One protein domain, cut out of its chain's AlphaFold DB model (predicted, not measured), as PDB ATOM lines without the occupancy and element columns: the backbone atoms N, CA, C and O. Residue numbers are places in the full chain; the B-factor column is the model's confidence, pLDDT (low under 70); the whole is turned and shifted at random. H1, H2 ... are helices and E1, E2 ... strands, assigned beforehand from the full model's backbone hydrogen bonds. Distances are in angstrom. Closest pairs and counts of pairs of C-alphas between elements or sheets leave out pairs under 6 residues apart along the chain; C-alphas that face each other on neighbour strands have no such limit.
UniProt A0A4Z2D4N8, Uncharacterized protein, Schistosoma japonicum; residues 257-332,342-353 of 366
ATOM      1  N   THR A 257     279.900 209.206 231.073       74.38
ATOM      2  CA  THR A 257     279.892 208.287 229.934       74.38
ATOM      3  C   THR A 257     280.017 209.038 228.612       74.38
ATOM      4  O   THR A 257     279.245 209.961 228.348       74.38
ATOM      5  N   ASN A 258     280.964 208.619 227.771       80.75
ATOM      6  CA  ASN A 258     281.076 209.102 226.401       80.75
ATOM      7  C   ASN A 258     280.428 208.096 225.443       80.75
ATOM      8  O   ASN A 258     280.735 206.907 225.500       80.75
ATOM      9  N   TYR A 259     279.563 208.563 224.548       82.25
ATOM     10  CA  TYR A 259     278.810 207.709 223.633       82.25
ATOM     11  C   TYR A 259     279.398 207.778 222.220       82.25
ATOM     12  O   TYR A 259     279.463 208.874 221.654       82.25
ATOM     13  N   PRO A 260     279.807 206.644 221.626       85.62
ATOM     14  CA  PRO A 260     280.214 206.623 220.231       85.62
ATOM     15  C   PRO A 260     278.997 206.855 219.330       85.62
ATOM     16  O   PRO A 260     277.941 206.255 219.530       85.62
ATOM     17  N   VAL A 261     279.152 207.712 218.326       87.50
ATOM     18  CA  VAL A 261     278.148 207.971 217.292       87.50
ATOM     19  C   VAL A 261     278.788 207.886 215.913       87.50
ATOM     20  O   VAL A 261     279.931 208.294 215.712       87.50
ATOM     21  N   HIS A 262     278.033 207.360 214.953       87.62
ATOM     22  CA  HIS A 262     278.412 207.355 213.546       87.62
ATOM     23  C   HIS A 262     277.592 208.416 212.830       87.62
ATOM     24  O   HIS A 262     276.374 208.289 212.710       87.62
ATOM     25  N   LEU A 263     278.264 209.481 212.404       90.25
ATOM     26  CA  LEU A 263     277.629 210.621 211.759       90.25
ATOM     27  C   LEU A 263     277.782 210.540 210.238       90.25
ATOM     28  O   LEU A 263     278.662 209.855 209.723       90.25
ATOM     29  N   SER A 264     276.910 211.245 209.522       91.06
ATOM     30  CA  SER A 264     276.997 211.385 208.068       91.06
ATOM     31  C   SER A 264     278.085 212.392 207.691       91.06
ATOM     32  O   SER A 264     278.233 213.425 208.343       91.06
ATOM     33  N   ASP A 265     278.808 212.126 206.602       89.19
ATOM     34  CA  ASP A 265     279.700 213.111 205.975       89.19
ATOM     35  C   ASP A 265     278.923 214.237 205.268       89.19
ATOM     36  O   ASP A 265     279.485 215.294 204.967       89.19
ATOM     37  N   ILE A 266     277.636 214.002 205.006       91.19
ATOM     38  CA  ILE A 266     276.740 214.881 204.262       91.19
ATOM     39  C   ILE A 266     275.680 215.443 205.206       91.19
ATOM     40  O   ILE A 266     275.019 214.686 205.924       91.19
ATOM     41  N   VAL A 267     275.497 216.761 205.169       88.69
ATOM     42  CA  VAL A 267     274.478 217.484 205.939       88.69
ATOM     43  C   VAL A 267     273.705 218.441 205.044       88.69
ATOM     44  O   VAL A 267     274.195 218.858 203.998       88.69
ATOM     45  N   ARG A 268     272.517 218.848 205.487       86.75
ATOM     46  CA  ARG A 268     271.740 219.897 204.819       86.75
ATOM     47  C   ARG A 268     272.137 221.289 205.299       86.75
ATOM     48  O   ARG A 268     272.640 221.442 206.415       86.75
ATOM     49  N   GLY A 269     271.838 222.298 204.481       84.00
ATOM     50  CA  GLY A 269     272.123 223.711 204.761       84.00
ATOM     51  C   GLY A 269     271.795 224.194 206.185       84.00
ATOM     52  O   GLY A 269     272.670 224.817 206.787       84.00
ATOM     53  N   PRO A 270     270.635 223.857 206.790       84.06
ATOM     54  CA  PRO A 270     270.291 224.344 208.128       84.06
ATOM     55  C   PRO A 270     271.283 223.885 209.208       84.06
ATOM     56  O   PRO A 270     271.718 224.670 210.044       84.06
ATOM     57  N   ALA A 271     271.703 222.617 209.176       86.38
ATOM     58  CA  ALA A 271     272.644 222.079 210.160       86.38
ATOM     59  C   ALA A 271     274.047 222.691 210.022       86.38
ATOM     60  O   ALA A 271     274.745 222.909 211.016       86.38
ATOM     61  N   LEU A 272     274.443 222.977 208.781       85.81
ATOM     62  CA  LEU A 272     275.697 223.639 208.450       85.81
ATOM     63  C   LEU A 272     275.715 225.081 208.963       85.81
ATOM     64  O   LEU A 272     276.636 225.474 209.677       85.81
ATOM     65  N   GLU A 273     274.678 225.853 208.660       83.56
ATOM     66  CA  GLU A 273     274.591 227.248 209.076       83.56
ATOM     67  C   GLU A 273     274.485 227.409 210.596       83.56
ATOM     68  O   GLU A 273     275.215 228.225 211.161       83.56
ATOM     69  N   ALA A 274     273.687 226.566 211.271       82.38
ATOM     70  CA  ALA A 274     273.541 226.562 212.734       82.38
ATOM     71  C   ALA A 274     274.880 226.507 213.480       82.38
ATOM     72  O   ALA A 274     275.005 227.002 214.598       82.38
ATOM     73  N   THR A 275     275.876 225.861 212.879       84.50
ATOM     74  CA  THR A 275     277.191 225.666 213.497       84.50
ATOM     75  C   THR A 275     278.237 226.633 212.985       84.50
ATOM     76  O   THR A 275     279.247 226.840 213.658       84.50
ATOM     77  N   SER A 276     278.024 227.205 211.794       80.19
ATOM     78  CA  SER A 276     278.992 228.038 211.075       80.19
ATOM     79  C   SER A 276     280.383 227.394 210.924       80.19
ATOM     80  O   SER A 276     281.359 228.089 210.622       80.19
ATOM     81  N   TRP A 277     280.496 226.073 211.120       76.94
ATOM     82  CA  TRP A 277     281.747 225.333 211.004       76.94
ATOM     83  C   TRP A 277     281.542 223.948 210.357       76.94
ATOM     84  O   TRP A 277     281.037 223.023 211.005       76.94
ATOM     85  N   PRO A 278     281.979 223.781 209.094       71.06
ATOM     86  CA  PRO A 278     282.579 224.810 208.232       71.06
ATOM     87  C   PRO A 278     281.594 225.952 207.905       71.06
ATOM     88  O   PRO A 278     280.385 225.784 208.002       71.06
ATOM     89  N   ASN A 279     282.087 227.134 207.518       73.62
ATOM     90  CA  ASN A 279     281.201 228.200 207.031       73.62
ATOM     91  C   ASN A 279     280.509 227.717 205.744       73.62
ATOM     92  O   ASN A 279     281.143 227.073 204.908       73.62
ATOM     93  N   MET A 280     279.239 228.067 205.547       75.69
ATOM     94  CA  MET A 280     278.475 227.748 204.340       75.69
ATOM     95  C   MET A 280     279.178 228.164 203.035       75.69
ATOM     96  O   MET A 280     279.062 227.461 202.035       75.69
ATOM     97  N   LYS A 281     279.974 229.247 203.048       72.94
ATOM     98  CA  LYS A 281     280.796 229.677 201.897       72.94
ATOM     99  C   LYS A 281     282.014 228.784 201.625       72.94
ATOM    100  O   LYS A 281     282.470 228.718 200.490       72.94
ATOM    101  N   SER A 282     282.563 228.138 202.654       70.94
ATOM    102  CA  SER A 282     283.736 227.252 202.556       70.94
ATOM    103  C   SER A 282     283.367 225.766 202.511       70.94
ATOM    104  O   SER A 282     284.239 224.915 202.336       70.94
ATOM    105  N   ALA A 283     282.094 225.437 202.722       76.44
ATOM    106  CA  ALA A 283     281.592 224.079 202.642       76.44
ATOM    107  C   ALA A 283     281.469 223.631 201.183       76.44
ATOM    108  O   ALA A 283     281.083 224.400 200.299       76.44
ATOM    109  N   ILE A 284     281.760 222.357 200.932       81.62
ATOM    110  CA  ILE A 284     281.662 221.781 199.594       81.62
ATOM    111  C   ILE A 284     280.192 221.455 199.330       81.62
ATOM    112  O   ILE A 284     279.668 220.442 199.792       81.62
ATOM    113  N   ARG A 285     279.507 222.325 198.588       81.50
ATOM    114  CA  ARG A 285     278.132 222.076 198.144       81.50
ATOM    115  C   ARG A 285     278.115 220.930 197.132       81.50
ATOM    116  O   ARG A 285     278.791 221.008 196.103       81.50
ATOM    117  N   LEU A 286     277.331 219.889 197.399       82.88
ATOM    118  CA  LEU A 286     277.107 218.814 196.436       82.88
ATOM    119  C   LEU A 286     276.212 219.306 195.295       82.88
ATOM    120  O   LEU A 286     275.531 220.326 195.403       82.88
ATOM    121  N   ARG A 287     276.232 218.596 194.162       79.75
ATOM    122  CA  ARG A 287     275.358 218.943 193.039       79.75
ATOM    123  C   ARG A 287     273.892 218.835 193.507       79.75
ATOM    124  O   ARG A 287     273.517 217.750 193.943       79.75
ATOM    125  N   PRO A 288     273.083 219.904 193.375       78.62
ATOM    126  CA  PRO A 288     271.657 219.855 193.688       78.62
ATOM    127  C   PRO A 288     270.953 218.745 192.906       78.62
ATOM    128  O   PRO A 288     271.366 218.395 191.799       78.62
ATOM    129  N   SER A 289     269.890 218.198 193.473       78.88
ATOM    130  CA  SER A 289     268.961 217.275 192.829       78.88
ATOM    131  C   SER A 289     267.799 218.034 192.175       78.88
ATOM    132  O   SER A 289     267.596 219.221 192.423       78.88
ATOM    133  N   LYS A 290     266.974 217.348 191.369       78.50
ATOM    134  CA  LYS A 290     265.730 217.930 190.824       78.50
ATOM    135  C   LYS A 290     264.812 218.482 191.927       78.50
ATOM    136  O   LYS A 290     264.157 219.491 191.703       78.50
ATOM    137  N   GLY A 291     264.783 217.837 193.099       78.62
ATOM    138  CA  GLY A 291     263.959 218.248 194.242       78.62
ATOM    139  C   GLY A 291     264.455 219.507 194.955       78.62
ATOM    140  O   GLY A 291     263.696 220.120 195.698       78.62
ATOM    141  N   ASP A 292     265.697 219.915 194.695       78.19
ATOM    142  CA  ASP A 292     266.283 221.139 195.244       78.19
ATOM    143  C   ASP A 292     266.028 222.352 194.350       78.19
ATOM    144  O   ASP A 292     266.374 223.469 194.718       78.19
ATOM    145  N   MET A 293     265.451 222.156 193.164       81.62
ATOM    146  CA  MET A 293     265.261 223.213 192.179       81.62
ATOM    147  C   MET A 293     263.841 223.766 192.253       81.62
ATOM    148  O   MET A 293     262.869 223.015 192.188       81.62
ATOM    149  N   LEU A 294     263.720 225.088 192.304       83.88
ATOM    150  CA  LEU A 294     262.442 225.787 192.240       83.88
ATOM    151  C   LEU A 294     262.458 226.801 191.102       83.88
ATOM    152  O   LEU A 294     263.362 227.630 191.021       83.88
ATOM    153  N   PHE A 295     261.452 226.740 190.233       82.44
ATOM    154  CA  PHE A 295     261.216 227.770 189.232       82.44
ATOM    155  C   PHE A 295     260.234 228.790 189.780       82.44
ATOM    156  O   PHE A 295     259.168 228.425 190.280       82.44
ATOM    157  N   VAL A 296     260.591 230.062 189.672       80.56
ATOM    158  CA  VAL A 296     259.737 231.163 190.092       80.56
ATOM    159  C   VAL A 296     259.565 232.106 188.921       80.56
ATOM    160  O   VAL A 296     260.548 232.650 188.424       80.56
ATOM    161  N   GLU A 297     258.317 232.326 188.523       83.62
ATOM    162  CA  GLU A 297     257.943 233.364 187.567       83.62
ATOM    163  C   GLU A 297     257.660 234.680 188.287       83.62
ATOM    164  O   GLU A 297     256.876 234.723 189.238       83.62
ATOM    165  N   ASP A 298     258.252 235.765 187.798       77.62
ATOM    166  CA  ASP A 298     257.855 237.107 188.194       77.62
ATOM    167  C   ASP A 298     256.431 237.375 187.665       77.62
ATOM    168  O   ASP A 298     256.193 237.334 186.449       77.62
ATOM    169  N   PRO A 299     255.460 237.659 188.551       75.00
ATOM    170  CA  PRO A 299     254.077 237.883 188.152       75.00
ATOM    171  C   PRO A 299     253.902 239.082 187.207       75.00
ATOM    172  O   PRO A 299     252.943 239.084 186.431       75.00
ATOM    173  N   ASN A 300     254.811 240.062 187.241       77.31
ATOM    174  CA  ASN A 300     254.737 241.284 186.440       77.31
ATOM    175  C   ASN A 300     255.373 241.122 185.058       77.31
ATOM    176  O   ASN A 300     254.822 241.600 184.068       77.31
ATOM    177  N   THR A 301     256.526 240.456 184.976       82.25
ATOM    178  CA  THR A 301     257.284 240.329 183.719       82.25
ATOM    179  C   THR A 301     257.057 239.000 183.004       82.25
ATOM    180  O   THR A 301     257.407 238.887 181.831       82.25
ATOM    181  N   LYS A 302     256.468 238.000 183.678       78.69
ATOM    182  CA  LYS A 302     256.335 236.609 183.197       78.69
ATOM    183  C   LYS A 302     257.669 235.938 182.858       78.69
ATOM    184  O   LYS A 302     257.685 234.864 182.265       78.69
ATOM    185  N   LEU A 303     258.785 236.552 183.244       80.81
ATOM    186  CA  LEU A 303     260.107 235.952 183.172       80.81
ATOM    187  C   LEU A 303     260.320 235.130 184.437       80.81
ATOM    188  O   LEU A 303     259.982 235.582 185.531       80.81
ATOM    189  N   GLY A 304     260.858 233.924 184.291       76.81
ATOM    190  CA  GLY A 304     261.101 233.048 185.425       76.81
ATOM    191  C   GLY A 304     262.561 232.664 185.582       76.81
ATOM    192  O   GLY A 304     263.293 232.525 184.604       76.81
ATOM    193  N   ASN A 305     262.961 232.489 186.836       82.12
ATOM    194  CA  ASN A 305     264.310 232.122 187.231       82.12
ATOM    195  C   ASN A 305     264.290 230.811 188.016       82.12
ATOM    196  O   ASN A 305     263.377 230.543 188.801       82.12
ATOM    197  N   TRP A 306     265.323 229.999 187.805       82.44
ATOM    198  CA  TRP A 306     265.569 228.803 188.601       82.44
ATOM    199  C   TRP A 306     266.404 229.153 189.831       82.44
ATOM    200  O   TRP A 306     267.419 229.838 189.717       82.44
ATOM    201  N   PHE A 307     265.988 228.636 190.984       79.31
ATOM    202  CA  PHE A 307     266.643 228.793 192.277       79.31
ATOM    203  C   PHE A 307     266.988 227.431 192.870       79.31
ATOM    204  O   PHE A 307     266.240 226.465 192.707       79.31
ATOM    205  N   VAL A 308     268.101 227.379 193.600       79.25
ATOM    206  CA  VAL A 308     268.485 226.218 194.409       79.25
ATOM    207  C   VAL A 308     268.008 226.429 195.843       79.25
ATOM    208  O   VAL A 308     268.326 227.440 196.465       79.25
ATOM    209  N   ASN A 309     267.276 225.459 196.375       78.44
ATOM    210  CA  ASN A 309     266.762 225.438 197.732       78.44
ATOM    211  C   ASN A 309     267.900 225.149 198.734       78.44
ATOM    212  O   ASN A 309     268.392 224.017 198.790       78.44
ATOM    213  N   PRO A 310     268.311 226.118 199.573       75.00
ATOM    214  CA  PRO A 310     269.410 225.921 200.518       75.00
ATOM    215  C   PRO A 310     269.060 224.936 201.644       75.00
ATOM    216  O   PRO A 310     269.959 224.332 202.224       75.00
ATOM    217  N   TYR A 311     267.771 224.739 201.941       74.81
ATOM    218  CA  TYR A 311     267.291 223.882 203.029       74.81
ATOM    219  C   TYR A 311     267.379 222.391 202.696       74.81
ATOM    220  O   TYR A 311     267.520 221.558 203.592       74.81
ATOM    221  N   THR A 312     267.254 222.048 201.415       78.44
ATOM    222  CA  THR A 312     267.283 220.660 200.933       78.44
ATOM    223  C   THR A 312     268.605 220.298 200.268       78.44
ATOM    224  O   THR A 312     268.921 219.116 200.181       78.44
ATOM    225  N   THR A 313     269.406 221.302 199.901       79.69
ATOM    226  CA  THR A 313     270.744 221.104 199.347       79.69
ATOM    227  C   THR A 313     271.668 220.401 200.336       79.69
ATOM    228  O   THR A 313     271.778 220.786 201.504       79.69
ATOM    229  N   ASP A 314     272.398 219.424 199.809       85.94
ATOM    230  CA  ASP A 314     273.392 218.655 200.537       85.94
ATOM    231  C   ASP A 314     274.795 219.280 200.453       85.94
ATOM    232  O   ASP A 314     275.257 219.750 199.406       85.94
ATOM    233  N   TYR A 315     275.508 219.236 201.574       86.00
ATOM    234  CA  TYR A 315     276.864 219.739 201.749       86.00
ATOM    235  C   TYR A 315     277.760 218.640 202.306       86.00
ATOM    236  O   TYR A 315     277.416 217.978 203.285       86.00
ATOM    237  N   LEU A 316     278.936 218.478 201.704       88.25
ATOM    238  CA  LEU A 316     279.985 217.597 202.194       88.25
ATOM    239  C   LEU A 316     280.828 218.349 203.228       88.25
ATOM    240  O   LEU A 316     281.553 219.290 202.896       88.25
ATOM    241  N   VAL A 317     280.705 217.929 204.483       86.38
ATOM    242  CA  VAL A 317     281.330 218.565 205.658       86.38
ATOM    243  C   VAL A 317     282.197 217.586 206.440       86.38
ATOM    244  O   VAL A 317     283.196 217.970 207.045       86.38
ATOM    245  N   GLY A 318     281.848 216.302 206.369       88.25
ATOM    246  CA  GLY A 318     282.533 215.226 207.060       88.25
ATOM    247  C   GLY A 318     281.934 214.935 208.432       88.25
ATOM    248  O   GLY A 318     281.468 215.821 209.147       88.25
ATOM    249  N   SER A 319     281.945 213.664 208.798       88.12
ATOM    250  CA  SER A 319     281.350 213.091 210.006       88.12
ATOM    251  C   SER A 319     282.082 213.472 211.295       88.12
ATOM    252  O   SER A 319     281.555 213.257 212.388       88.12
ATOM    253  N   GLY A 320     283.275 214.064 211.187       85.50
ATOM    254  CA  GLY A 320     283.975 214.719 212.293       85.50
ATOM    255  C   GLY A 320     283.613 216.199 212.483       85.50
ATOM    256  O   GLY A 320     284.095 216.822 213.426       85.50
ATOM    257  N   SER A 321     282.796 216.788 211.601       88.12
ATOM    258  CA  SER A 321     282.450 218.214 211.661       88.12
ATOM    259  C   SER A 321     281.373 218.522 212.705       88.12
ATOM    260  O   SER A 321     280.506 217.699 213.003       88.12
ATOM    261  N   LEU A 322     281.374 219.756 213.218       88.38
ATOM    262  CA  LEU A 322     280.327 220.231 214.128       88.38
ATOM    263  C   LEU A 322     278.954 220.239 213.443       88.38
ATOM    264  O   LEU A 322     277.956 219.895 214.074       88.38
ATOM    265  N   ALA A 323     278.911 220.557 212.147       89.38
ATOM    266  CA  ALA A 323     277.698 220.494 211.339       89.38
ATOM    267  C   ALA A 323     277.050 219.097 211.349       89.38
ATOM    268  O   ALA A 323     275.827 218.992 211.440       89.38
ATOM    269  N   ALA A 324     277.844 218.020 211.328       90.00
ATOM    270  CA  ALA A 324     277.329 216.653 211.412       90.00
ATOM    271  C   ALA A 324     276.695 216.346 212.781       90.00
ATOM    272  O   ALA A 324     275.646 215.703 212.850       90.00
ATOM    273  N   PHE A 325     277.279 216.854 213.874       89.19
ATOM    274  CA  PHE A 325     276.678 216.754 215.212       89.19
ATOM    275  C   PHE A 325     275.389 217.564 215.322       89.19
ATOM    276  O   PHE A 325     274.411 217.082 215.891       89.19
ATOM    277  N   SER A 326     275.374 218.774 214.763       88.25
ATOM    278  CA  SER A 326     274.169 219.598 214.700       88.25
ATOM    279  C   SER A 326     273.062 218.871 213.953       88.25
ATOM    280  O   SER A 326     271.994 218.690 214.519       88.25
ATOM    281  N   ALA A 327     273.336 218.331 212.761       88.06
ATOM    282  CA  ALA A 327     272.360 217.563 211.985       88.06
ATOM    283  C   ALA A 327     271.771 216.379 212.770       88.06
ATOM    284  O   ALA A 327     270.585 216.091 212.646       88.06
ATOM    285  N   TYR A 328     272.590 215.712 213.587       87.12
ATOM    286  CA  TYR A 328     272.163 214.588 214.419       87.12
ATOM    287  C   TYR A 328     271.281 215.002 215.610       87.12
ATOM    288  O   TYR A 328     270.416 214.240 216.032       87.12
ATOM    289  N   LEU A 329     271.500 216.195 216.170       85.19
ATOM    290  CA  LEU A 329     270.797 216.682 217.363       85.19
ATOM    291  C   LEU A 329     269.646 217.645 217.049       85.19
ATOM    292  O   LEU A 329     268.794 217.883 217.906       85.19
ATOM    293  N   MET A 330     269.618 218.218 215.848       79.56
ATOM    294  CA  MET A 330     268.641 219.227 215.460       79.56
ATOM    295  C   MET A 330     267.222 218.673 215.594       79.56
ATOM    296  O   MET A 330     266.948 217.541 215.204       79.56
ATOM    297  N   LEU A 331     266.312 219.480 216.147       73.44
ATOM    298  CA  LEU A 331     264.903 219.123 216.378       73.44
ATOM    299  C   LEU A 331     264.674 217.962 217.366       73.44
ATOM    300  O   LEU A 331     263.528 217.570 217.597       73.44
ATOM    301  N   HIS A 332     265.723 217.446 218.013       75.12
ATOM    302  CA  HIS A 332     265.592 216.472 219.086       75.12
ATOM    303  C   HIS A 332     265.597 217.155 220.452       75.12
ATOM    304  O   HIS A 332     266.493 217.922 220.802       75.12
ATOM    305  N   LEU A 342     275.686 215.503 228.088       78.00
ATOM    306  CA  LEU A 342     275.762 214.580 226.961       78.00
ATOM    307  C   LEU A 342     277.147 214.694 226.317       78.00
ATOM    308  O   LEU A 342     277.550 215.777 225.897       78.00
ATOM    309  N   ARG A 343     277.869 213.577 226.230       81.25
ATOM    310  CA  ARG A 343     279.187 213.513 225.594       81.25
ATOM    311  C   ARG A 343     279.137 212.525 224.446       81.25
ATOM    312  O   ARG A 343     278.989 211.328 224.670       81.25
ATOM    313  N   LEU A 344     279.237 213.032 223.227       85.19
ATOM    314  CA  LEU A 344     279.234 212.229 222.011       85.19
ATOM    315  C   LEU A 344     280.634 212.238 221.399       85.19
ATOM    316  O   LEU A 344     281.295 213.275 221.385       85.19
ATOM    317  N   ILE A 345     281.076 211.094 220.885       86.75
ATOM    318  CA  ILE A 345     282.346 210.950 220.173       86.75
ATOM    319  C   ILE A 345     282.042 210.414 218.781       86.75
ATOM    320  O   ILE A 345     281.431 209.359 218.644       86.75
ATOM    321  N   SER A 346     282.509 211.125 217.760       87.19
ATOM    322  CA  SER A 346     282.503 210.665 216.373       87.19
ATOM    323  C   SER A 346     283.940 210.574 215.882       87.19
ATOM    324  O   SER A 346     284.766 211.434 216.195       87.19
ATOM    325  N   LYS A 347     284.225 209.537 215.098       85.38
ATOM    326  CA  LYS A 347     285.463 209.393 214.334       85.38
ATOM    327  C   LYS A 347     285.095 209.478 212.861       85.38
ATOM    328  O   LYS A 347     284.311 208.657 212.389       85.38
ATOM    329  N   GLY A 348     285.678 210.432 212.145       84.81
ATOM    330  CA  GLY A 348     285.283 210.695 210.772       84.81
ATOM    331  C   GLY A 348     286.169 211.699 210.056       84.81
ATOM    332  O   GLY A 348     287.025 212.337 210.668       84.81
ATOM    333  N   SER A 349     285.944 211.829 208.752       85.75
ATOM    334  CA  SER A 349     286.611 212.813 207.901       85.75
ATOM    335  C   SER A 349     286.105 214.230 208.187       85.75
ATOM    336  O   SER A 349     285.011 214.419 208.723       85.75
ATOM    337  N   ILE A 350     286.884 215.234 207.782       85.94
ATOM    338  CA  ILE A 350     286.468 216.638 207.690       85.94
ATOM    339  C   ILE A 350     286.831 217.117 206.288       85.94
ATOM    340  O   ILE A 350     287.966 216.927 205.850       85.94
ATOM    341  N   TYR A 351     285.880 217.738 205.594       83.19
ATOM    342  CA  TYR A 351     286.102 218.298 204.262       83.19
ATOM    343  C   TYR A 351     285.903 219.812 204.309       83.19
ATOM    344  O   TYR A 351     284.881 220.302 204.788       83.19
ATOM    345  N   ALA A 352     286.881 220.558 203.806       72.44
ATOM    346  CA  ALA A 352     286.825 222.010 203.716       72.44
ATOM    347  C   ALA A 352     287.463 222.467 202.404       72.44
ATOM    348  O   ALA A 352     288.468 221.902 201.972       72.44
ATOM    349  N   LEU A 353     286.893 223.500 201.782       69.06
ATOM    350  CA  LEU A 353     287.585 224.214 200.714       69.06
ATOM    351  C   LEU A 353     288.766 224.962 201.333       69.06
ATOM    352  O   LEU A 353     288.587 225.742 202.271       69.06
TER     353      LEU A 353
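AT A GLANCE: This is residues 257 to 332 and 342 to 353 of the 366 residues of an uncharacterized protein of Schistosoma japonicum (UniProt A0A4Z2D4N8). A small core, in which helices H1 and H2 pack crosswise on each other beside the short strand pair E2 and E5, has a long two-stranded hairpin, E3 and E4, reaching away as an arm to one end. At the opposite end lies a short parallel strand pair, E1 and E6, and at the arm's tip residues 298 to 303 stick out. The printed part has 88 residues, with two named helices and six named strands in the order E1 E2 H1 E3 E4 E5 H2 E6, forming three two-stranded sheets: E1 with E6 parallel, E2 with E5 and E3 with E4 antiparallel. The class is mixed, helices and strands, though 37 of the 88 residues are in named elements, under half. The whole is loose, with a radius of gyration of the C-alphas of 16.0 A, and spans 60 by 28 by 20 A, a length to which the arm adds.

HOW THE PARTS SIT: Look first at E3, residues 293 to 297, and E4, residues 304 to 308: this hairpin is antiparallel at 155 degrees, with N 294 and O 307 2.9 A apart, within hydrogen-bond range. Go next to E2, residues 266 to 268, and E5, residues 314 to 316, antiparallel at 140 degrees, where N 315 and O 267 are within hydrogen-bond range at 2.8 A. Residues 284 to 285 also pair with residues 315 to 316 of E5, antiparallel. H1, residues 269 to 275, touches H2, residues 322 to 329, with the closest C-alphas, Leu 272 and Ala 323, 4.7 A apart; their lines stand at 72 degrees, only just about perpendicular. The closest C-alphas of E2 and H2 are those of Val 267 and Ala 324, 6.2 A apart. Every O i to N i+4 pair is within hydrogen-bond range in H2, and 2 of 3 in H1. E1, residues 258 to 260, and E6, residues 343 to 345, are parallel at 35 degrees, with N 259 and O 343 2.8 A apart, within hydrogen-bond range. E1 and H2 are apart, and so are E3 and E5.

IN THESE COORDINATES: Find C-alpha 258 at (281.076, 209.102, 226.401), where E1 begins; it is 6.7 A long, E2 7.1 A, E5 6.9 A and E6 6.8 A. From C-alpha 293 at (265.261, 223.213, 192.179), E3 runs 13.3 A, and E4 returns over 13.5 A. H1 measures 10.3 A and H2 10.7 A. E6 ends at C-alpha 345, (282.346, 210.950, 220.173).

THE WHOLE: Look for the two C-alphas farthest apart at Thr 257 and Thr 301, 60.6 A. Residues 333 to 341 are not printed, and C-alphas 332 and 342 are 13.0 A apart across that cut. The link from H1 to E3, 17 residues, is long. The mean pLDDT of the printed part is 82.1, and residue 353 is under 70.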